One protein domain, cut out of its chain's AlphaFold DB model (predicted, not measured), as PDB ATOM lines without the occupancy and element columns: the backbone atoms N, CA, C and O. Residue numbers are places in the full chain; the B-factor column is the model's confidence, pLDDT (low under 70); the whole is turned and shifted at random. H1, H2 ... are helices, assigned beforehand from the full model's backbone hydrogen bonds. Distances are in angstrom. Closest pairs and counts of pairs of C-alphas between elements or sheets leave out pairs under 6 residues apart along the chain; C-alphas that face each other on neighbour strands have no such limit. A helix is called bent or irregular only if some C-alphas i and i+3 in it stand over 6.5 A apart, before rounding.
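AT A GLANCE: This is residues 2 to 36 and 46 to 140 of the 141 residues of an uncharacterized protein of Ignavibacteria bacterium RBG_16_34_14 (UniProt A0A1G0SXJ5). Two long helices, H1 and H2, run opposite ways and meet at a shallow angle, H2 packing with its residues 60 to 71 on residues 25 to 33 of H1. From the end of H2 the chain folds back into the bent helix H3, whose first arm H3a crosses the middle of H1; H4 returns side by side with H3a, so that these two lie as a slanted pair over one side of H1. The beginning of H2, residues 47 to 56, sticks out beyond the rest together with residue 46. The printed part has 130 residues with four named helices, in the order H1, H2, H3, H4, and no named strand, and its class is all helix. It is loose, with a radius of gyration of the C-alphas of 17.7 A, and flat, spanning 66 by 36 by 20 A.

HOW THE PARTS SIT: The longest helix is H2, residues 47 to 81. H1, residues 2 to 34, touches it, with a closest C-alpha pair of Gly 32 and Thr 64 at 5.0 A. H1 and H2 run opposite ways at a shallow tilt of 32 degrees. By its hydrogen bonds H3, residues 84 to 107, was assigned as one helix, but it is bent: C-alphas 96 and 99 are 7.1 A apart, and its arms H3a and H3b stand at a shallow tilt of 30 degrees. H2 and H3a form a helical hairpin, in which H2 touches H3a with residues 75 to 79 alone; the closest C-alphas are those of Leu 78 and Val 87, 5.8 A apart. Their shallow tilt of 33 degrees is only just short of steep. H3a touches H1 with residues 90 to 94 alone, at a steep tilt of 50 degrees and running the same way; the closest C-alphas, of Thr 22 and Met 94, are 5.8 A apart. H3b touches residues 27 to 34 of H1, with the C-alphas of Gly 27 and Leu 101 closest at 6.6 A. H4, residues 120 to 140, touches H3a with 22 pairs of C-alphas within 8 A, the closest being Ala 96 and Met 125 at 4.6 A; they run opposite ways at a shallow tilt of 19 degrees. With residues 133 to 140 alone H4 also touches H1, at a steep tilt of 46 degrees; the C-alphas of Thr 11 and Trp 137 are closest, 5.5 A apart. H3b and H4 are near each other, and H2 is apart from both. The helix packing is mostly aligned, but only just, with 4 of 6 touching pairs at a shallow tilt. Every O i to N i+4 pair is within hydrogen-bond range in H1, H2, H3a and H3b, and 16 of 17 are in H4.

IN THESE COORDINATES: H2 is 50.3 A long and begins at C-alpha 47 at (271.123, 197.412, 199.808). H1 is 47.0 A long, from C-alpha 2 at (260.294, 214.073, 136.869). H3a, residues 84 to 96, is 18.2 A long, and H3b, residues 99 to 107, is 12.2 A. H4 is 30.8 A long and ends at C-alpha 140 at (267.108, 219.993, 148.633).

THE WHOLE: The two C-alphas farthest apart, those of Asn 2 and Pro 47, are 66.0 A apart. Residues 37 to 45 are not printed, and C-alphas 36 and 46 are 19.6 A apart across this cut, in the link from H1 to H2. The link from H2 to H3 is tight, and that from H3 to H4, residues 108 to 119, is long. Without residues 46 to 56, which stand free, the body spans 51 by 34 by 17 A. The mean pLDDT of the printed part is 88.9; residues 113 to 116 are under 70.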
ATOM      1  N   ASN A   2     259.535 215.051 136.076       74.31
ATOM      2  CA  ASN A   2     260.294 214.073 136.869       74.31
ATOM      3  C   ASN A   2     261.150 214.711 137.978       74.31
ATOM      4  O   ASN A   2     261.164 214.192 139.089       74.31
ATOM      5  N   ASP A   3     261.772 215.868 137.732       84.25
ATOM      6  CA  ASP A   3     262.643 216.519 138.729       84.25
ATOM      7  C   ASP A   3     261.868 217.055 139.939       84.25
ATOM      8  O   ASP A   3     262.290 216.892 141.082       84.25
ATOM      9  N   ILE A   4     260.672 217.606 139.701       88.88
ATOM     10  CA  ILE A   4     259.781 218.086 140.767       88.88
ATOM     11  C   ILE A   4     259.322 216.909 141.632       88.88
ATOM     12  O   ILE A   4     259.398 216.979 142.854       88.88
ATOM     13  N   ILE A   5     258.892 215.803 141.010       90.69
ATOM     14  CA  ILE A   5     258.445 214.602 141.732       90.69
ATOM     15  C   ILE A   5     259.586 214.024 142.578       90.69
ATOM     16  O   ILE A   5     259.386 213.711 143.751       90.69
ATOM     17  N   LEU A   6     260.795 213.933 142.016       90.56
ATOM     18  CA  LEU A   6     261.974 213.480 142.753       90.56
ATOM     19  C   LEU A   6     262.286 214.391 143.942       90.56
ATOM     20  O   LEU A   6     262.659 213.884 145.002       90.56
ATOM     21  N   CYS A   7     262.098 215.705 143.804       92.12
ATOM     22  CA  CYS A   7     262.350 216.610 144.913       92.12
ATOM     23  C   CYS A   7     261.314 216.510 146.040       92.12
ATOM     24  O   CYS A   7     261.682 216.514 147.219       92.12
ATOM     25  N   ILE A   8     260.038 216.297 145.695       92.50
ATOM     26  CA  ILE A   8     258.989 215.980 146.678       92.50
ATOM     27  C   ILE A   8     259.361 214.739 147.473       92.50
ATOM     28  O   ILE A   8     259.342 214.764 148.704       92.50
ATOM     29  N   ILE A   9     259.749 213.669 146.782       94.12
ATOM     30  CA  ILE A   9     260.087 212.404 147.431       94.12
ATOM     31  C   ILE A   9     261.293 212.581 148.359       94.12
ATOM     32  O   ILE A   9     261.219 212.188 149.524       94.12
ATOM     33  N   LYS A  10     262.378 213.214 147.890       92.38
ATOM     34  CA  LYS A  10     263.575 213.470 148.710       92.38
ATOM     35  C   LYS A  10     263.256 214.299 149.948       92.38
ATOM     36  O   LYS A  10     263.738 213.968 151.026       92.38
ATOM     37  N   THR A  11     262.426 215.330 149.807       94.38
ATOM     38  CA  THR A  11     262.046 216.200 150.924       94.38
ATOM     39  C   THR A  11     261.225 215.445 151.959       94.38
ATOM     40  O   THR A  11     261.547 215.498 153.141       94.38
ATOM     41  N   ILE A  12     260.200 214.697 151.539       94.38
ATOM     42  CA  ILE A  12     259.353 213.930 152.463       94.38
ATOM     43  C   ILE A  12     260.179 212.859 153.184       94.38
ATOM     44  O   ILE A  12     260.133 212.756 154.409       94.38
ATOM     45  N   VAL A  13     260.967 212.080 152.438       95.56
ATOM     46  CA  VAL A  13     261.806 211.019 153.011       95.56
ATOM     47  C   VAL A  13     262.863 211.614 153.943       95.56
ATOM     48  O   VAL A  13     263.007 211.159 155.077       95.56
ATOM     49  N   GLY A  14     263.556 212.667 153.506       94.06
ATOM     50  CA  GLY A  14     264.547 213.377 154.311       94.06
ATOM     51  C   GLY A  14     263.948 213.955 155.590       94.06
ATOM     52  O   GLY A  14     264.554 213.826 156.651       94.06
ATOM     53  N   TYR A  15     262.735 214.508 155.520       95.44
ATOM     54  CA  TYR A  15     262.026 215.049 156.675       95.44
ATOM     55  C   TYR A  15     261.784 213.972 157.732       95.44
ATOM     56  O   TYR A  15     262.146 214.162 158.889       95.44
ATOM     57  N   PHE A  16     261.234 212.816 157.346       95.25
ATOM     58  CA  PHE A  16     260.975 211.732 158.295       95.25
ATOM     59  C   PHE A  16     262.258 211.119 158.863       95.25
ATOM     60  O   PHE A  16     262.295 210.797 160.052       95.25
ATOM     61  N   ILE A  17     263.318 210.994 158.057       95.69
ATOM     62  CA  ILE A  17     264.626 210.522 158.534       95.69
ATOM     63  C   ILE A  17     265.194 211.501 159.564       95.69
ATOM     64  O   ILE A  17     265.580 211.086 160.658       95.69
ATOM     65  N   LEU A  18     265.218 212.799 159.249       95.50
ATOM     66  CA  LEU A  18     265.715 213.827 160.160       95.50
ATOM     67  C   LEU A  18     264.876 213.885 161.429       95.50
ATOM     68  O   LEU A  18     265.440 213.904 162.517       95.50
ATOM     69  N   LEU A  19     263.550 213.846 161.314       94.62
ATOM     70  CA  LEU A  19     262.642 213.816 162.455       94.62
ATOM     71  C   LEU A  19     262.945 212.622 163.364       94.62
ATOM     72  O   LEU A  19     263.099 212.793 164.573       94.62
ATOM     73  N   PHE A  20     263.095 211.424 162.799       94.38
ATOM     74  CA  PHE A  20     263.419 210.222 163.562       94.38
ATOM     75  C   PHE A  20     264.783 210.328 164.256       94.38
ATOM     76  O   PHE A  20     264.895 210.054 165.449       94.38
ATOM     77  N   LEU A  21     265.830 210.753 163.546       95.19
ATOM     78  CA  LEU A  21     267.173 210.854 164.125       95.19
ATOM     79  C   LEU A  21     267.244 211.927 165.215       95.19
ATOM     80  O   LEU A  21     267.737 211.665 166.312       95.19
ATOM     81  N   THR A  22     266.713 213.116 164.934       94.50
ATOM     82  CA  THR A  22     266.750 214.264 165.850       94.50
ATOM     83  C   THR A  22     265.961 214.005 167.125       94.50
ATOM     84  O   THR A  22     266.481 214.255 168.210       94.50
ATOM     85  N   THR A  23     264.749 213.451 167.027       92.00
ATOM     86  CA  THR A  23     263.918 213.142 168.201       92.00
ATOM     87  C   THR A  23     264.549 212.086 169.101       92.00
ATOM     88  O   THR A  23     264.541 212.251 170.321       92.00
ATOM     89  N   ASN A  24     265.145 211.037 168.527       93.75
ATOM     90  CA  ASN A  24     265.814 209.992 169.299       93.75
ATOM     91  C   ASN A  24     267.097 210.503 169.972       93.75
ATOM     92  O   ASN A  24     267.284 210.289 171.171       93.75
ATOM     93  N   LEU A  25     267.954 211.215 169.229       93.69
ATOM     94  CA  LEU A  25     269.181 211.813 169.771       93.69
ATOM     95  C   LEU A  25     268.862 212.790 170.905       93.69
ATOM     96  O   LEU A  25     269.433 212.695 171.992       93.69
ATOM     97  N   LEU A  26     267.915 213.701 170.669       94.75
ATOM     98  CA  LEU A  26     267.490 214.676 171.662       94.75
ATOM     99  C   LEU A  26     266.869 213.996 172.883       94.75
ATOM    100  O   LEU A  26     267.189 214.366 174.006       94.75
ATOM    101  N   GLY A  27     266.018 212.989 172.680       90.69
ATOM    102  CA  GLY A  27     265.353 212.283 173.769       90.69
ATOM    103  C   GLY A  27     266.334 211.638 174.745       90.69
ATOM    104  O   GLY A  27     266.158 211.771 175.955       90.69
ATOM    105  N   ILE A  28     267.394 210.999 174.239       92.25
ATOM    106  CA  ILE A  28     268.428 210.385 175.086       92.25
ATOM    107  C   ILE A  28     269.205 211.458 175.857       92.25
ATOM    108  O   ILE A  28     269.377 211.335 177.068       92.25
ATOM    109  N   VAL A  29     269.622 212.535 175.185       92.88
ATOM    110  CA  VAL A  29     270.397 213.614 175.817       92.88
ATOM    111  C   VAL A  29     269.575 214.356 176.873       92.88
ATOM    112  O   VAL A  29     270.044 214.563 177.989       92.88
ATOM    113  N   VAL A  30     268.336 214.731 176.560       91.44
ATOM    114  CA  VAL A  30     267.471 215.490 177.474       91.44
ATOM    115  C   VAL A  30     267.092 214.642 178.689       91.44
ATOM    116  O   VAL A  30     267.169 215.141 179.808       91.44
ATOM    117  N   ARG A  31     266.753 213.358 178.517       88.88
ATOM    118  CA  ARG A  31     266.501 212.461 179.661       88.88
ATOM    119  C   ARG A  31     267.746 212.317 180.526       88.88
ATOM    120  O   ARG A  31     267.674 212.528 181.725       88.88
ATOM    121  N   GLY A  32     268.902 212.101 179.910       86.81
ATOM    122  CA  GLY A  32     270.177 212.033 180.611       86.81
ATOM    123  C   GLY A  32     270.525 213.261 181.463       86.81
ATOM    124  O   GLY A  32     271.119 213.123 182.530       86.81
ATOM    125  N   ILE A  33     270.146 214.460 181.007       87.56
ATOM    126  CA  ILE A  33     270.428 215.730 181.698       87.56
ATOM    127  C   ILE A  33     269.378 216.056 182.771       87.56
ATOM    128  O   ILE A  33     269.727 216.568 183.834       87.56
ATOM    129  N   PHE A  34     268.095 215.818 182.488       85.69
ATOM    130  CA  PHE A  34     266.986 216.307 183.318       85.69
ATOM    131  C   PHE A  34     266.345 215.240 184.213       85.69
ATOM    132  O   PHE A  34     265.602 215.591 185.135       85.69
ATOM    133  N   GLU A  35     266.601 213.954 183.977       81.44
ATOM    134  CA  GLU A  35     266.132 212.882 184.850       81.44
ATOM    135  C   GLU A  35     266.909 212.910 186.171       81.44
ATOM    136  O   GLU A  35     268.138 212.999 186.206       81.44
ATOM    137  N   LYS A  36     266.185 212.896 187.294       75.62
ATOM    138  CA  LYS A  36     266.812 213.037 188.609       75.62
ATOM    139  C   LYS A  36     267.641 211.788 188.924       75.62
ATOM    140  O   LYS A  36     267.087 210.688 188.899       75.62
ATOM    141  N   HIS A  46     266.350 198.439 199.983       77.19
ATOM    142  CA  HIS A  46     267.246 197.315 200.245       77.19
ATOM    143  C   HIS A  46     268.644 197.559 199.624       77.19
ATOM    144  O   HIS A  46     268.731 198.065 198.500       77.19
ATOM    145  N   PRO A  47     269.751 197.154 200.275       80.19
ATOM    146  CA  PRO A  47     271.123 197.412 199.808       80.19
ATOM    147  C   PRO A  47     271.449 196.871 198.404       80.19
ATOM    148  O   PRO A  47     272.371 197.362 197.756       80.19
ATOM    149  N   ILE A  48     270.702 195.874 197.918       80.62
ATOM    150  CA  ILE A  48     270.847 195.323 196.560       80.62
ATOM    151  C   ILE A  48     270.340 196.336 195.521       80.62
ATOM    152  O   ILE A  48     271.068 196.673 194.590       80.62
ATOM    153  N   VAL A  49     269.150 196.901 195.748       81.12
ATOM    154  CA  VAL A  49     268.530 197.909 194.872       81.12
ATOM    155  C   VAL A  49     269.392 199.170 194.808       81.12
ATOM    156  O   VAL A  49     269.587 199.736 193.738       81.12
ATOM    157  N   GLN A  50     269.997 199.573 195.931       79.50
ATOM    158  CA  GLN A  50     270.901 200.727 195.958       79.50
ATOM    159  C   GLN A  50     272.148 200.517 195.087       79.50
ATOM    160  O   GLN A  50     272.552 201.422 194.357       79.50
ATOM    161  N   LYS A  51     272.764 199.327 195.129       81.56
ATOM    162  CA  LYS A  51     273.942 199.015 194.301       81.56
ATOM    163  C   LYS A  51     273.607 199.018 192.811       81.56
ATOM    164  O   LYS A  51     274.390 199.540 192.015       81.56
ATOM    165  N   GLU A  52     272.454 198.471 192.436       82.19
ATOM    166  CA  GLU A  52     271.983 198.485 191.049       82.19
ATOM    167  C   GLU A  52     271.650 199.901 190.576       82.19
ATOM    168  O   GLU A  52     272.092 200.296 189.498       82.19
ATOM    169  N   ALA A  53     270.981 200.704 191.408       80.62
ATOM    170  CA  ALA A  53     270.648 202.087 191.088       80.62
ATOM    171  C   ALA A  53     271.899 202.957 190.887       80.62
ATOM    172  O   ALA A  53     271.967 203.730 189.933       80.62
ATOM    173  N   ILE A  54     272.936 202.797 191.719       80.56
ATOM    174  CA  ILE A  54     274.215 203.510 191.546       80.56
ATOM    175  C   ILE A  54     274.901 203.099 190.234       80.56
ATOM    176  O   ILE A  54     275.418 203.955 189.509       80.56
ATOM    177  N   LYS A  55     274.901 201.799 189.900       84.69
ATOM    178  CA  LYS A  55     275.475 201.293 188.642       84.69
ATOM    179  C   LYS A  55     274.713 201.828 187.428       84.69
ATOM    180  O   LYS A  55     275.346 202.266 186.467       84.69
ATOM    181  N   LEU A  56     273.382 201.835 187.496       83.62
ATOM    182  CA  LEU A  56     272.508 202.375 186.459       83.62
ATOM    183  C   LEU A  56     272.743 203.875 186.269       83.62
ATOM    184  O   LEU A  56     272.880 204.325 185.139       83.62
ATOM    185  N   ASN A  57     272.878 204.632 187.358       83.31
ATOM    186  CA  ASN A  57     273.113 206.071 187.304       83.31
ATOM    187  C   ASN A  57     274.450 206.404 186.617       83.31
ATOM    188  O   ASN A  57     274.504 207.245 185.723       83.31
ATOM    189  N   ARG A  58     275.526 205.670 186.944       83.06
ATOM    190  CA  ARG A  58     276.830 205.828 186.272       83.06
ATOM    191  C   ARG A  58     276.758 205.465 184.785       83.06
ATOM    192  O   ARG A  58     277.338 206.169 183.961       83.06
ATOM    193  N   ALA A  59     276.057 204.382 184.443       85.50
ATOM    194  CA  ALA A  59     275.832 204.004 183.050       85.50
ATOM    195  C   ALA A  59     275.033 205.086 182.306       85.50
ATOM    196  O   ALA A  59     275.407 205.459 181.199       85.50
ATOM    197  N   ASN A  60     274.003 205.652 182.941       86.31
ATOM    198  CA  ASN A  60     273.191 206.724 182.376       86.31
ATOM    199  C   ASN A  60     274.027 207.980 182.091       86.31
ATOM    200  O   ASN A  60     273.949 208.536 180.998       86.31
ATOM    201  N   THR A  61     274.903 208.386 183.015       86.94
ATOM    202  CA  THR A  61     275.835 209.502 182.784       86.94
ATOM    203  C   THR A  61     276.748 209.240 181.585       86.94
ATOM    204  O   THR A  61     276.898 210.108 180.728       86.94
ATOM    205  N   PHE A  62     277.334 208.042 181.488       90.44
ATOM    206  CA  PHE A  62     278.212 207.691 180.369       90.44
ATOM    207  C   PHE A  62     277.468 207.703 179.027       90.44
ATOM    208  O   PHE A  62     277.952 208.293 178.062       90.44
ATOM    209  N   ILE A  63     276.273 207.106 178.984       90.75
ATOM    210  CA  ILE A  63     275.396 207.113 177.806       90.75
ATOM    211  C   ILE A  63     275.077 208.555 177.414       90.75
ATOM    212  O   ILE A  63     275.240 208.919 176.255       90.75
ATOM    213  N   THR A  64     274.701 209.402 178.369       92.50
ATOM    214  CA  THR A  64     274.381 210.811 178.107       92.50
ATOM    215  C   THR A  64     275.555 211.535 177.457       92.50
ATOM    216  O   THR A  64     275.382 212.128 176.397       92.50
ATOM    217  N   ILE A  65     276.761 211.422 178.026       93.00
ATOM    218  CA  ILE A  65     277.977 212.043 177.477       93.00
ATOM    219  C   ILE A  65     278.253 211.538 176.056       93.00
ATOM    220  O   ILE A  65     278.518 212.333 175.153       93.00
ATOM    221  N   PHE A  66     278.158 210.224 175.844       95.38
ATOM    222  CA  PHE A  66     278.368 209.614 174.535       95.38
ATOM    223  C   PHE A  66     277.362 210.126 173.494       95.38
ATOM    224  O   PHE A  66     277.756 210.501 172.392       95.38
ATOM    225  N   PHE A  67     276.076 210.207 173.840       93.88
ATOM    226  CA  PHE A  67     275.037 210.704 172.937       93.88
ATOM    227  C   PHE A  67     275.107 212.219 172.718       93.88
ATOM    228  O   PHE A  67     274.801 212.683 171.622       93.88
ATOM    229  N   THR A  68     275.572 212.997 173.698       93.62
ATOM    230  CA  THR A  68     275.885 214.418 173.502       93.62
ATOM    231  C   THR A  68     277.025 214.588 172.500       93.62
ATOM    232  O   THR A  68     276.914 215.396 171.581       93.62
ATOM    233  N   PHE A  69     278.090 213.792 172.610       95.88
ATOM    234  CA  PHE A  69     279.164 213.788 171.617       95.88
ATOM    235  C   PHE A  69     278.652 213.364 170.232       95.88
ATOM    236  O   PHE A  69     278.917 214.039 169.237       95.88
ATOM    237  N   LEU A  70     277.849 212.297 170.166       95.25
ATOM    238  CA  LEU A  70     277.245 211.820 168.924       95.25
ATOM    239  C   LEU A  70     276.341 212.877 168.277       95.25
ATOM    240  O   LEU A  70     276.303 212.970 167.055       95.25
ATOM    241  N   MET A  71     275.654 213.702 169.069       94.00
ATOM    242  CA  MET A  71     274.850 214.820 168.572       94.00
ATOM    243  C   MET A  71     275.717 215.879 167.876       94.00
ATOM    244  O   MET A  71     275.350 216.351 166.802       94.00
ATOM    245  N   VAL A  72     276.886 216.215 168.432       95.31
ATOM    246  CA  VAL A  72     277.838 217.142 167.792       95.31
ATOM    247  C   VAL A  72     278.359 216.559 166.477       95.31
ATOM    248  O   VAL A  72     278.356 217.244 165.454       95.31
ATOM    249  N   VAL A  73     278.738 215.277 166.479       96.50
ATOM    250  CA  VAL A  73     279.168 214.569 165.263       96.50
ATOM    251  C   VAL A  73     278.043 214.533 164.226       96.50
ATOM    252  O   VAL A  73     278.288 214.804 163.056       96.50
ATOM    253  N   PHE A  74     276.802 214.267 164.636       95.56
ATOM    254  CA  PHE A  74     275.635 214.265 163.756       95.56
ATOM    255  C   PHE A  74     275.451 215.612 163.045       95.56
ATOM    256  O   PHE A  74     275.317 215.637 161.822       95.56
ATOM    257  N   TYR A  75     275.525 216.731 163.771       95.50
ATOM    258  CA  TYR A  75     275.456 218.060 163.158       95.50
ATOM    259  C   TYR A  75     276.613 218.332 162.195       95.50
ATOM    260  O   TYR A  75     276.394 218.882 161.116       95.50
ATOM    261  N   TYR A  76     277.828 217.911 162.550       96.56
ATOM    262  CA  TYR A  76     278.988 218.029 161.670       96.56
ATOM    263  C   TYR A  76     278.810 217.228 160.371       96.56
ATOM    264  O   TYR A  76     279.077 217.750 159.291       96.56
ATOM    265  N   LEU A  77     278.299 215.994 160.447       95.88
ATOM    266  CA  LEU A  77     278.036 215.165 159.268       95.88
ATOM    267  C   LEU A  77     276.950 215.770 158.372       95.88
ATOM    268  O   LEU A  77     277.107 215.764 157.153       95.88
ATOM    269  N   LEU A  78     275.880 216.330 158.951       95.00
ATOM    270  CA  LEU A  78     274.856 217.040 158.176       95.00
ATOM    271  C   LEU A  78     275.437 218.256 157.450       95.00
ATOM    272  O   LEU A  78     275.116 218.482 156.285       95.00
ATOM    273  N   PHE A  79     276.306 219.014 158.118       95.19
ATOM    274  CA  PHE A  79     276.975 220.162 157.515       95.19
ATOM    275  C   PHE A  79     277.928 219.746 156.387       95.19
ATOM    276  O   PHE A  79     277.925 220.369 155.330       95.19
ATOM    277  N   TYR A  80     278.723 218.695 156.604       95.56
ATOM    278  CA  TYR A  80     279.752 218.245 155.667       95.56
ATOM    279  C   TYR A  80     279.182 217.552 154.421       95.56
ATOM    280  O   TYR A  80     279.659 217.796 153.318       95.56
ATOM    281  N   PHE A  81     278.175 216.684 154.580       93.19
ATOM    282  CA  PHE A  81     277.623 215.894 153.469       93.19
ATOM    283  C   PHE A  81     276.446 216.552 152.748       93.19
ATOM    284  O   PHE A  81     276.182 216.210 151.597       93.19
ATOM    285  N   TRP A  82     275.730 217.465 153.409       92.19
ATOM    286  CA  TRP A  82     274.601 218.178 152.814       92.19
ATOM    287  C   TRP A  82     274.876 219.680 152.758       92.19
ATOM    288  O   TRP A  82     275.706 220.131 151.976       92.19
ATOM    289  N   ASN A  83     274.138 220.480 153.523       93.12
ATOM    290  CA  ASN A  83     274.243 221.927 153.524       93.12
ATOM    291  C   ASN A  83     273.776 222.500 154.864       93.12
ATOM    292  O   ASN A  83     273.149 221.826 155.688       93.12
ATOM    293  N   THR A  84     274.037 223.791 155.058       93.44
ATOM    294  CA  THR A  84     273.619 224.532 156.252       93.44
ATOM    295  C   THR A  84     272.095 224.549 156.439       93.44
ATOM    296  O   THR A  84     271.621 224.623 157.569       93.44
ATOM    297  N   GLY A  85     271.313 224.438 155.360       93.56
ATOM    298  CA  GLY A  85     269.851 224.358 155.425       93.56
ATOM    299  C   GLY A  85     269.365 223.094 156.137       93.56
ATOM    300  O   GLY A  85     268.544 223.179 157.043       93.56
ATOM    301  N   VAL A  86     269.932 221.929 155.812       94.19
ATOM    302  CA  VAL A  86     269.616 220.646 156.464       94.19
ATOM    303  C   VAL A  86     270.005 220.663 157.946       94.19
ATOM    304  O   VAL A  86     269.264 220.159 158.791       94.19
ATOM    305  N   VAL A  87     271.132 221.299 158.283       96.31
ATOM    306  CA  VAL A  87     271.552 221.531 159.677       96.31
ATOM    307  C   VAL A  87     270.517 222.372 160.428       96.31
ATOM    308  O   VAL A  87     270.126 222.024 161.543       96.31
ATOM    309  N   LEU A  88     270.042 223.454 159.808       96.31
ATOM    310  CA  LEU A  88     269.030 224.330 160.391       96.31
ATOM    311  C   LEU A  88     267.698 223.597 160.592       96.31
ATOM    312  O   LEU A  88     267.099 223.717 161.657       96.31
ATOM    313  N   VAL A  89     267.279 222.767 159.634       96.12
ATOM    314  CA  VAL A  89     266.098 221.895 159.768       96.12
ATOM    315  C   VAL A  89     266.254 220.952 160.957       96.12
ATOM    316  O   VAL A  89     265.349 220.865 161.785       96.12
ATOM    317  N   ALA A  90     267.400 220.282 161.097       96.00
ATOM    318  CA  ALA A  90     267.643 219.394 162.229       96.00
ATOM    319  C   ALA A  90     267.543 220.134 163.577       96.00
ATOM    320  O   ALA A  90     266.917 219.629 164.510       96.00
ATOM    321  N   ALA A  91     268.082 221.355 163.658       95.56
ATOM    322  CA  ALA A  91     267.969 222.200 164.843       95.56
ATOM    323  C   ALA A  91     266.519 222.623 165.127       95.56
ATOM    324  O   ALA A  91     266.071 222.536 166.271       95.56
ATOM    325  N   MET A  92     265.761 223.019 164.100       95.50
ATOM    326  CA  MET A  92     264.341 223.363 164.227       95.50
ATOM    327  C   MET A  92     263.522 222.186 164.759       95.50
ATOM    328  O   MET A  92     262.755 222.362 165.703       95.50
ATOM    329  N   LEU A  93     263.726 220.983 164.212       94.88
ATOM    330  CA  LEU A  93     263.039 219.767 164.657       94.88
ATOM    331  C   LEU A  93     263.382 219.417 166.110       94.88
ATOM    332  O   LEU A  93     262.493 219.061 166.884       94.88
ATOM    333  N   MET A  94     264.646 219.569 166.521       95.00
ATOM    334  CA  MET A  94     265.026 219.373 167.923       95.00
ATOM    335  C   MET A  94     264.346 220.392 168.846       95.00
ATOM    336  O   MET A  94     263.757 220.015 169.859       95.00
ATOM    337  N   ILE A  95     264.373 221.679 168.490       93.38
ATOM    338  CA  ILE A  95     263.751 222.745 169.290       93.38
ATOM    339  C   ILE A  95     262.238 222.534 169.396       93.38
ATOM    340  O   ILE A  95     261.692 222.646 170.491       93.38
ATOM    341  N   ALA A  96     261.577 222.165 168.296       92.00
ATOM    342  CA  ALA A  96     260.140 221.900 168.260       92.00
ATOM    343  C   ALA A  96     259.716 220.793 169.240       92.00
ATOM    344  O   ALA A  96     258.615 220.822 169.789       92.00
ATOM    345  N   ARG A  97     260.597 219.816 169.483       90.12
ATOM    346  CA  ARG A  97     260.315 218.609 170.277       90.12
ATOM    347  C   ARG A  97     260.789 218.697 171.722       90.12
ATOM    348  O   ARG A  97     260.332 217.926 172.565       90.12
ATOM    349  N   LEU A  98     261.668 219.649 172.030       90.31
ATOM    350  CA  LEU A  98     262.205 219.848 173.372       90.31
ATOM    351  C   LEU A  98     261.111 220.067 174.443       90.31
ATOM    352  O   LEU A  98     261.198 219.430 175.494       90.31
ATOM    353  N   PRO A  99     260.060 220.885 174.222       87.19
ATOM    354  CA  PRO A  99     259.022 221.100 175.232       87.19
ATOM    355  C   PRO A  99     258.210 219.840 175.539       87.19
ATOM    356  O   PRO A  99     257.856 219.616 176.697       87.19
ATOM    357  N   ASP A 100     257.939 219.012 174.527       86.44
ATOM    358  CA  ASP A 100     257.211 217.751 174.692       86.44
ATOM    359  C   ASP A 100     258.016 216.769 175.557       86.44
ATOM    360  O   ASP A 100     257.475 216.168 176.485       86.44
ATOM    361  N   LEU A 101     259.325 216.666 175.304       87.69
ATOM    362  CA  LEU A 101     260.250 215.839 176.088       87.69
ATOM    363  C   LEU A 101     260.364 216.315 177.539       87.69
ATOM    364  O   LEU A 101     260.292 215.511 178.466       87.69
ATOM    365  N   LEU A 102     260.510 217.625 177.757       87.56
ATOM    366  CA  LEU A 102     260.566 218.194 179.106       87.56
ATOM    367  C   LEU A 102     259.256 217.975 179.869       87.56
ATOM    368  O   LEU A 102     259.280 217.729 181.077       87.56
ATOM    369  N   TYR A 103     258.117 218.043 179.178       87.31
ATOM    370  CA  TYR A 103     256.825 217.726 179.770       87.31
ATOM    371  C   TYR A 103     256.754 216.251 180.187       87.31
ATOM    372  O   TYR A 103     256.416 215.981 181.337       87.31
ATOM    373  N   GLU A 104     257.137 215.321 179.303       86.50
ATOM    374  CA  GLU A 104     257.171 213.876 179.581       86.50
ATOM    375  C   GLU A 104     258.042 213.552 180.804       86.50
ATOM    376  O   GLU A 104     257.613 212.815 181.689       86.50
ATOM    377  N   ILE A 105     259.235 214.148 180.901       85.12
ATOM    378  CA  ILE A 105     260.148 213.946 182.038       85.12
ATOM    379  C   ILE A 105     259.544 214.502 183.332       85.12
ATOM    380  O   ILE A 105     259.679 213.903 184.397       85.12
ATOM    381  N   ARG A 106     258.856 215.647 183.260       82.94
ATOM    382  CA  ARG A 106     258.255 216.286 184.436       82.94
ATOM    383  C   ARG A 106     257.040 215.528 184.962       82.94
ATOM    384  O   ARG A 106     256.844 215.491 186.175       82.94
ATOM    385  N   THR A 107     256.193 214.998 184.082       83.19
ATOM    386  CA  THR A 107     254.940 214.334 184.473       83.19
ATOM    387  C   THR A 107     255.057 212.818 184.577       83.19
ATOM    388  O   THR A 107     254.150 212.190 185.118       83.19
ATOM    389  N   GLY A 108     256.117 212.217 184.029       77.88
ATOM    390  CA  GLY A 108     256.274 210.765 183.924       77.88
ATOM    391  C   GLY A 108     255.249 210.097 183.000       77.88
ATOM    392  O   GLY A 108     255.141 208.873 182.985       77.88
ATOM    393  N   THR A 109     254.467 210.876 182.244       79.62
ATOM    394  CA  THR A 109     253.429 210.365 181.341       79.62
ATOM    395  C   THR A 109     253.769 210.696 179.899       79.62
ATOM    396  O   THR A 109     254.134 211.825 179.572       79.62
ATOM    397  N   LYS A 110     253.611 209.706 179.012       75.00
ATOM    398  CA  LYS A 110     253.823 209.912 177.578       75.00
ATOM    399  C   LYS A 110     252.866 210.980 177.054       75.00
ATOM    400  O   LYS A 110     251.666 210.968 177.353       75.00
ATOM    401  N   VAL A 111     253.400 211.886 176.239       74.81
ATOM    402  CA  VAL A 111     252.608 212.922 175.577       74.81
ATOM    403  C   VAL A 111     251.653 212.253 174.590       74.81
ATOM    404  O   VAL A 111     252.063 211.625 173.618       74.81
ATOM    405  N   THR A 112     250.357 212.388 174.850       72.69
ATOM    406  CA  THR A 112     249.283 212.029 173.917       72.69
ATOM    407  C   THR A 112     248.490 213.283 173.568       72.69
ATOM    408  O   THR A 112     248.594 214.304 174.254       72.69
ATOM    409  N   SER A 113     247.627 213.220 172.551       65.06
ATOM    410  CA  SER A 113     246.772 214.353 172.155       65.06
ATOM    411  C   SER A 113     245.936 214.936 173.305       65.06
ATOM    412  O   SER A 113     245.531 216.093 173.231       65.06
ATOM    413  N   LYS A 114     245.692 214.157 174.371       67.06
ATOM    414  CA  LYS A 114     244.941 214.579 175.562       67.06
ATOM    415  C   LYS A 114     245.823 215.127 176.693       67.06
ATOM    416  O   LYS A 114     245.335 215.933 177.485       67.06
ATOM    417  N   THR A 115     247.088 214.708 176.771       69.38
ATOM    418  CA  THR A 115     247.987 214.962 177.913       69.38
ATOM    419  C   THR A 115     249.164 215.881 177.599       69.38
ATOM    420  O   THR A 115     249.934 216.168 178.499       69.38
ATOM    421  N   GLY A 116     249.324 216.358 176.362       67.75
ATOM    422  CA  GLY A 116     250.447 217.225 175.993       67.75
ATOM    423  C   GLY A 116     250.409 218.646 176.571       67.75
ATOM    424  O   GLY A 116     249.375 219.090 177.089       67.75
ATOM    425  N   PRO A 117     251.524 219.390 176.445       70.25
ATOM    426  CA  PRO A 117     251.601 220.784 176.862       70.25
ATOM    427  C   PRO A 117     250.506 221.614 176.171       70.25
ATOM    428  O   PRO A 117     250.361 221.617 174.946       70.25
ATOM    429  N   LYS A 118     249.686 222.297 176.976       75.25
ATOM    430  CA  LYS A 118     248.583 223.149 176.504       75.25
ATOM    431  C   LYS A 118     249.046 224.603 176.395       75.25
ATOM    432  O   LYS A 118     249.897 225.046 177.158       75.25
ATOM    433  N   GLY A 119     248.435 225.354 175.479       81.69
ATOM    434  CA  GLY A 119     248.630 226.800 175.346       81.69
ATOM    435  C   GLY A 119     249.439 227.220 174.118       81.69
ATOM    436  O   GLY A 119     249.592 226.461 173.162       81.69
ATOM    437  N   PHE A 120     249.936 228.458 174.148       84.81
ATOM    438  CA  PHE A 120     250.574 229.134 173.012       84.81
ATOM    439  C   PHE A 120     251.840 228.426 172.497       84.81
ATOM    440  O   PHE A 120     252.056 228.353 171.289       84.81
ATOM    441  N   LEU A 121     252.623 227.816 173.394       83.19
ATOM    442  CA  LEU A 121     253.847 227.088 173.032       83.19
ATOM    443  C   LEU A 121     253.588 225.948 172.041       83.19
ATOM    444  O   LEU A 121     254.381 225.762 171.126       83.19
ATOM    445  N   LYS A 122     252.461 225.235 172.156       84.69
ATOM    446  CA  LYS A 122     252.105 224.157 171.220       84.69
ATOM    447  C   LYS A 122     251.970 224.673 169.786       84.69
ATOM    448  O   LYS A 122     252.409 224.009 168.852       84.69
ATOM    449  N   TYR A 123     251.371 225.848 169.612       87.44
ATOM    450  CA  TYR A 123     251.199 226.451 168.292       87.44
ATOM    451  C   TYR A 123     252.533 226.912 167.711       87.44
ATOM    452  O   TYR A 123     252.781 226.676 166.534       87.44
ATOM    453  N   ILE A 124     253.415 227.487 168.536       89.31
ATOM    454  CA  ILE A 124     254.772 227.845 168.103       89.31
ATOM    455  C   ILE A 124     255.525 226.600 167.624       89.31
ATOM    456  O   ILE A 124     256.052 226.607 166.518       89.31
ATOM    457  N   MET A 125     255.539 225.523 168.417       89.62
ATOM    458  CA  MET A 125     256.259 224.299 168.045       89.62
ATOM    459  C   MET A 125     255.698 223.673 166.770       89.62
ATOM    460  O   MET A 125     256.465 223.234 165.921       89.62
ATOM    461  N   LEU A 126     254.374 223.702 166.589       90.31
ATOM    462  CA  LEU A 126     253.731 223.247 165.359       90.31
ATOM    463  C   LEU A 126     254.177 224.081 164.147       90.31
ATOM    464  O   LEU A 126     254.508 223.516 163.111       90.31
ATOM    465  N   ILE A 127     254.218 225.411 164.272       93.25
ATOM    466  CA  ILE A 127     254.691 226.303 163.201       93.25
ATOM    467  C   ILE A 127     256.166 226.027 162.880       93.25
ATOM    468  O   ILE A 127     256.539 225.995 161.707       93.25
ATOM    469  N   ILE A 128     257.003 225.789 163.894       93.38
ATOM    470  CA  ILE A 128     258.413 225.424 163.702       93.38
ATOM    471  C   ILE A 128     258.528 224.085 162.952       93.38
ATOM    472  O   ILE A 128     259.278 224.009 161.984       93.38
ATOM    473  N   ASP A 129     257.749 223.064 163.324       91.88
ATOM    474  CA  ASP A 129     257.762 221.742 162.668       91.88
ATOM    475  C   ASP A 129     257.363 221.854 161.179       91.88
ATOM    476  O   ASP A 129     258.061 221.366 160.290       91.88
ATOM    477  N   TRP A 130     256.290 222.594 160.872       93.06
ATOM    478  CA  TRP A 130     255.851 222.810 159.487       93.06
ATOM    479  C   TRP A 130     256.816 223.674 158.673       93.06
ATOM    480  O   TRP A 130     257.056 223.395 157.498       93.06
ATOM    481  N   SER A 131     257.386 224.717 159.276       94.12
ATOM    482  CA  SER A 131     258.376 225.549 158.587       94.12
ATOM    483  C   SER A 131     259.677 224.790 158.326       94.12
ATOM    484  O   SER A 131     260.290 225.015 157.286       94.12
ATOM    485  N   ALA A 132     260.054 223.829 159.176       94.06
ATOM    486  CA  ALA A 132     261.199 222.955 158.933       94.06
ATOM    487  C   ALA A 132     261.043 222.148 157.631       94.06
ATOM    488  O   ALA A 132     262.014 221.970 156.899       94.06
ATOM    489  N   LEU A 133     259.821 221.728 157.280       93.31
ATOM    490  CA  LEU A 133     259.547 221.049 156.010       93.31
ATOM    491  C   LEU A 133     259.742 221.977 154.799       93.31
ATOM    492  O   LEU A 133     260.314 221.562 153.791       93.31
ATOM    493  N   ILE A 134     259.327 223.244 154.908       94.06
ATOM    494  CA  ILE A 134     259.524 224.260 153.858       94.06
ATOM    495  C   ILE A 134     261.015 224.567 153.680       94.06
ATOM    496  O   ILE A 134     261.509 224.636 152.558       94.06
ATOM    497  N   VAL A 135     261.750 224.725 154.782       95.00
ATOM    498  CA  VAL A 135     263.198 224.958 154.730       95.00
ATOM    499  C   VAL A 135     263.914 223.750 154.129       95.00
ATOM    500  O   VAL A 135     264.813 223.927 153.311       95.00
ATOM    501  N   LEU A 136     263.502 222.527 154.478       94.69
ATOM    502  CA  LEU A 136     264.097 221.316 153.920       94.69
ATOM    503  C   LEU A 136     263.870 221.211 152.412       94.69
ATOM    504  O   LEU A 136     264.789 220.842 151.688       94.69
ATOM    505  N   TRP A 137     262.674 221.575 151.947       93.69
ATOM    506  CA  TRP A 137     262.377 221.668 150.522       93.69
ATOM    507  C   TRP A 137     263.342 222.625 149.815       93.69
ATOM    508  O   TRP A 137     264.003 222.246 148.853       93.69
ATOM    509  N   LEU A 138     263.471 223.854 150.329       92.94
ATOM    510  CA  LEU A 138     264.371 224.866 149.767       92.94
ATOM    511  C   LEU A 138     265.843 224.439 149.813       92.94
ATOM    512  O   LEU A 138     266.634 224.865 148.980       92.94
ATOM    513  N   ALA A 139     266.214 223.604 150.782       92.69
ATOM    514  CA  ALA A 139     267.568 223.091 150.919       92.69
ATOM    515  C   ALA A 139     267.888 221.932 149.956       92.69
ATOM    516  O   ALA A 139     269.067 221.657 149.748       92.69
ATOM    517  N   LEU A 140     266.893 221.221 149.412       89.25
ATOM    518  CA  LEU A 140     267.108 219.993 148.633       89.25
ATOM    519  C   LEU A 140     266.782 220.104 147.130       89.25
ATOM    520  O   LEU A 140     267.142 219.165 146.412       89.25
TER     521      LEU A 140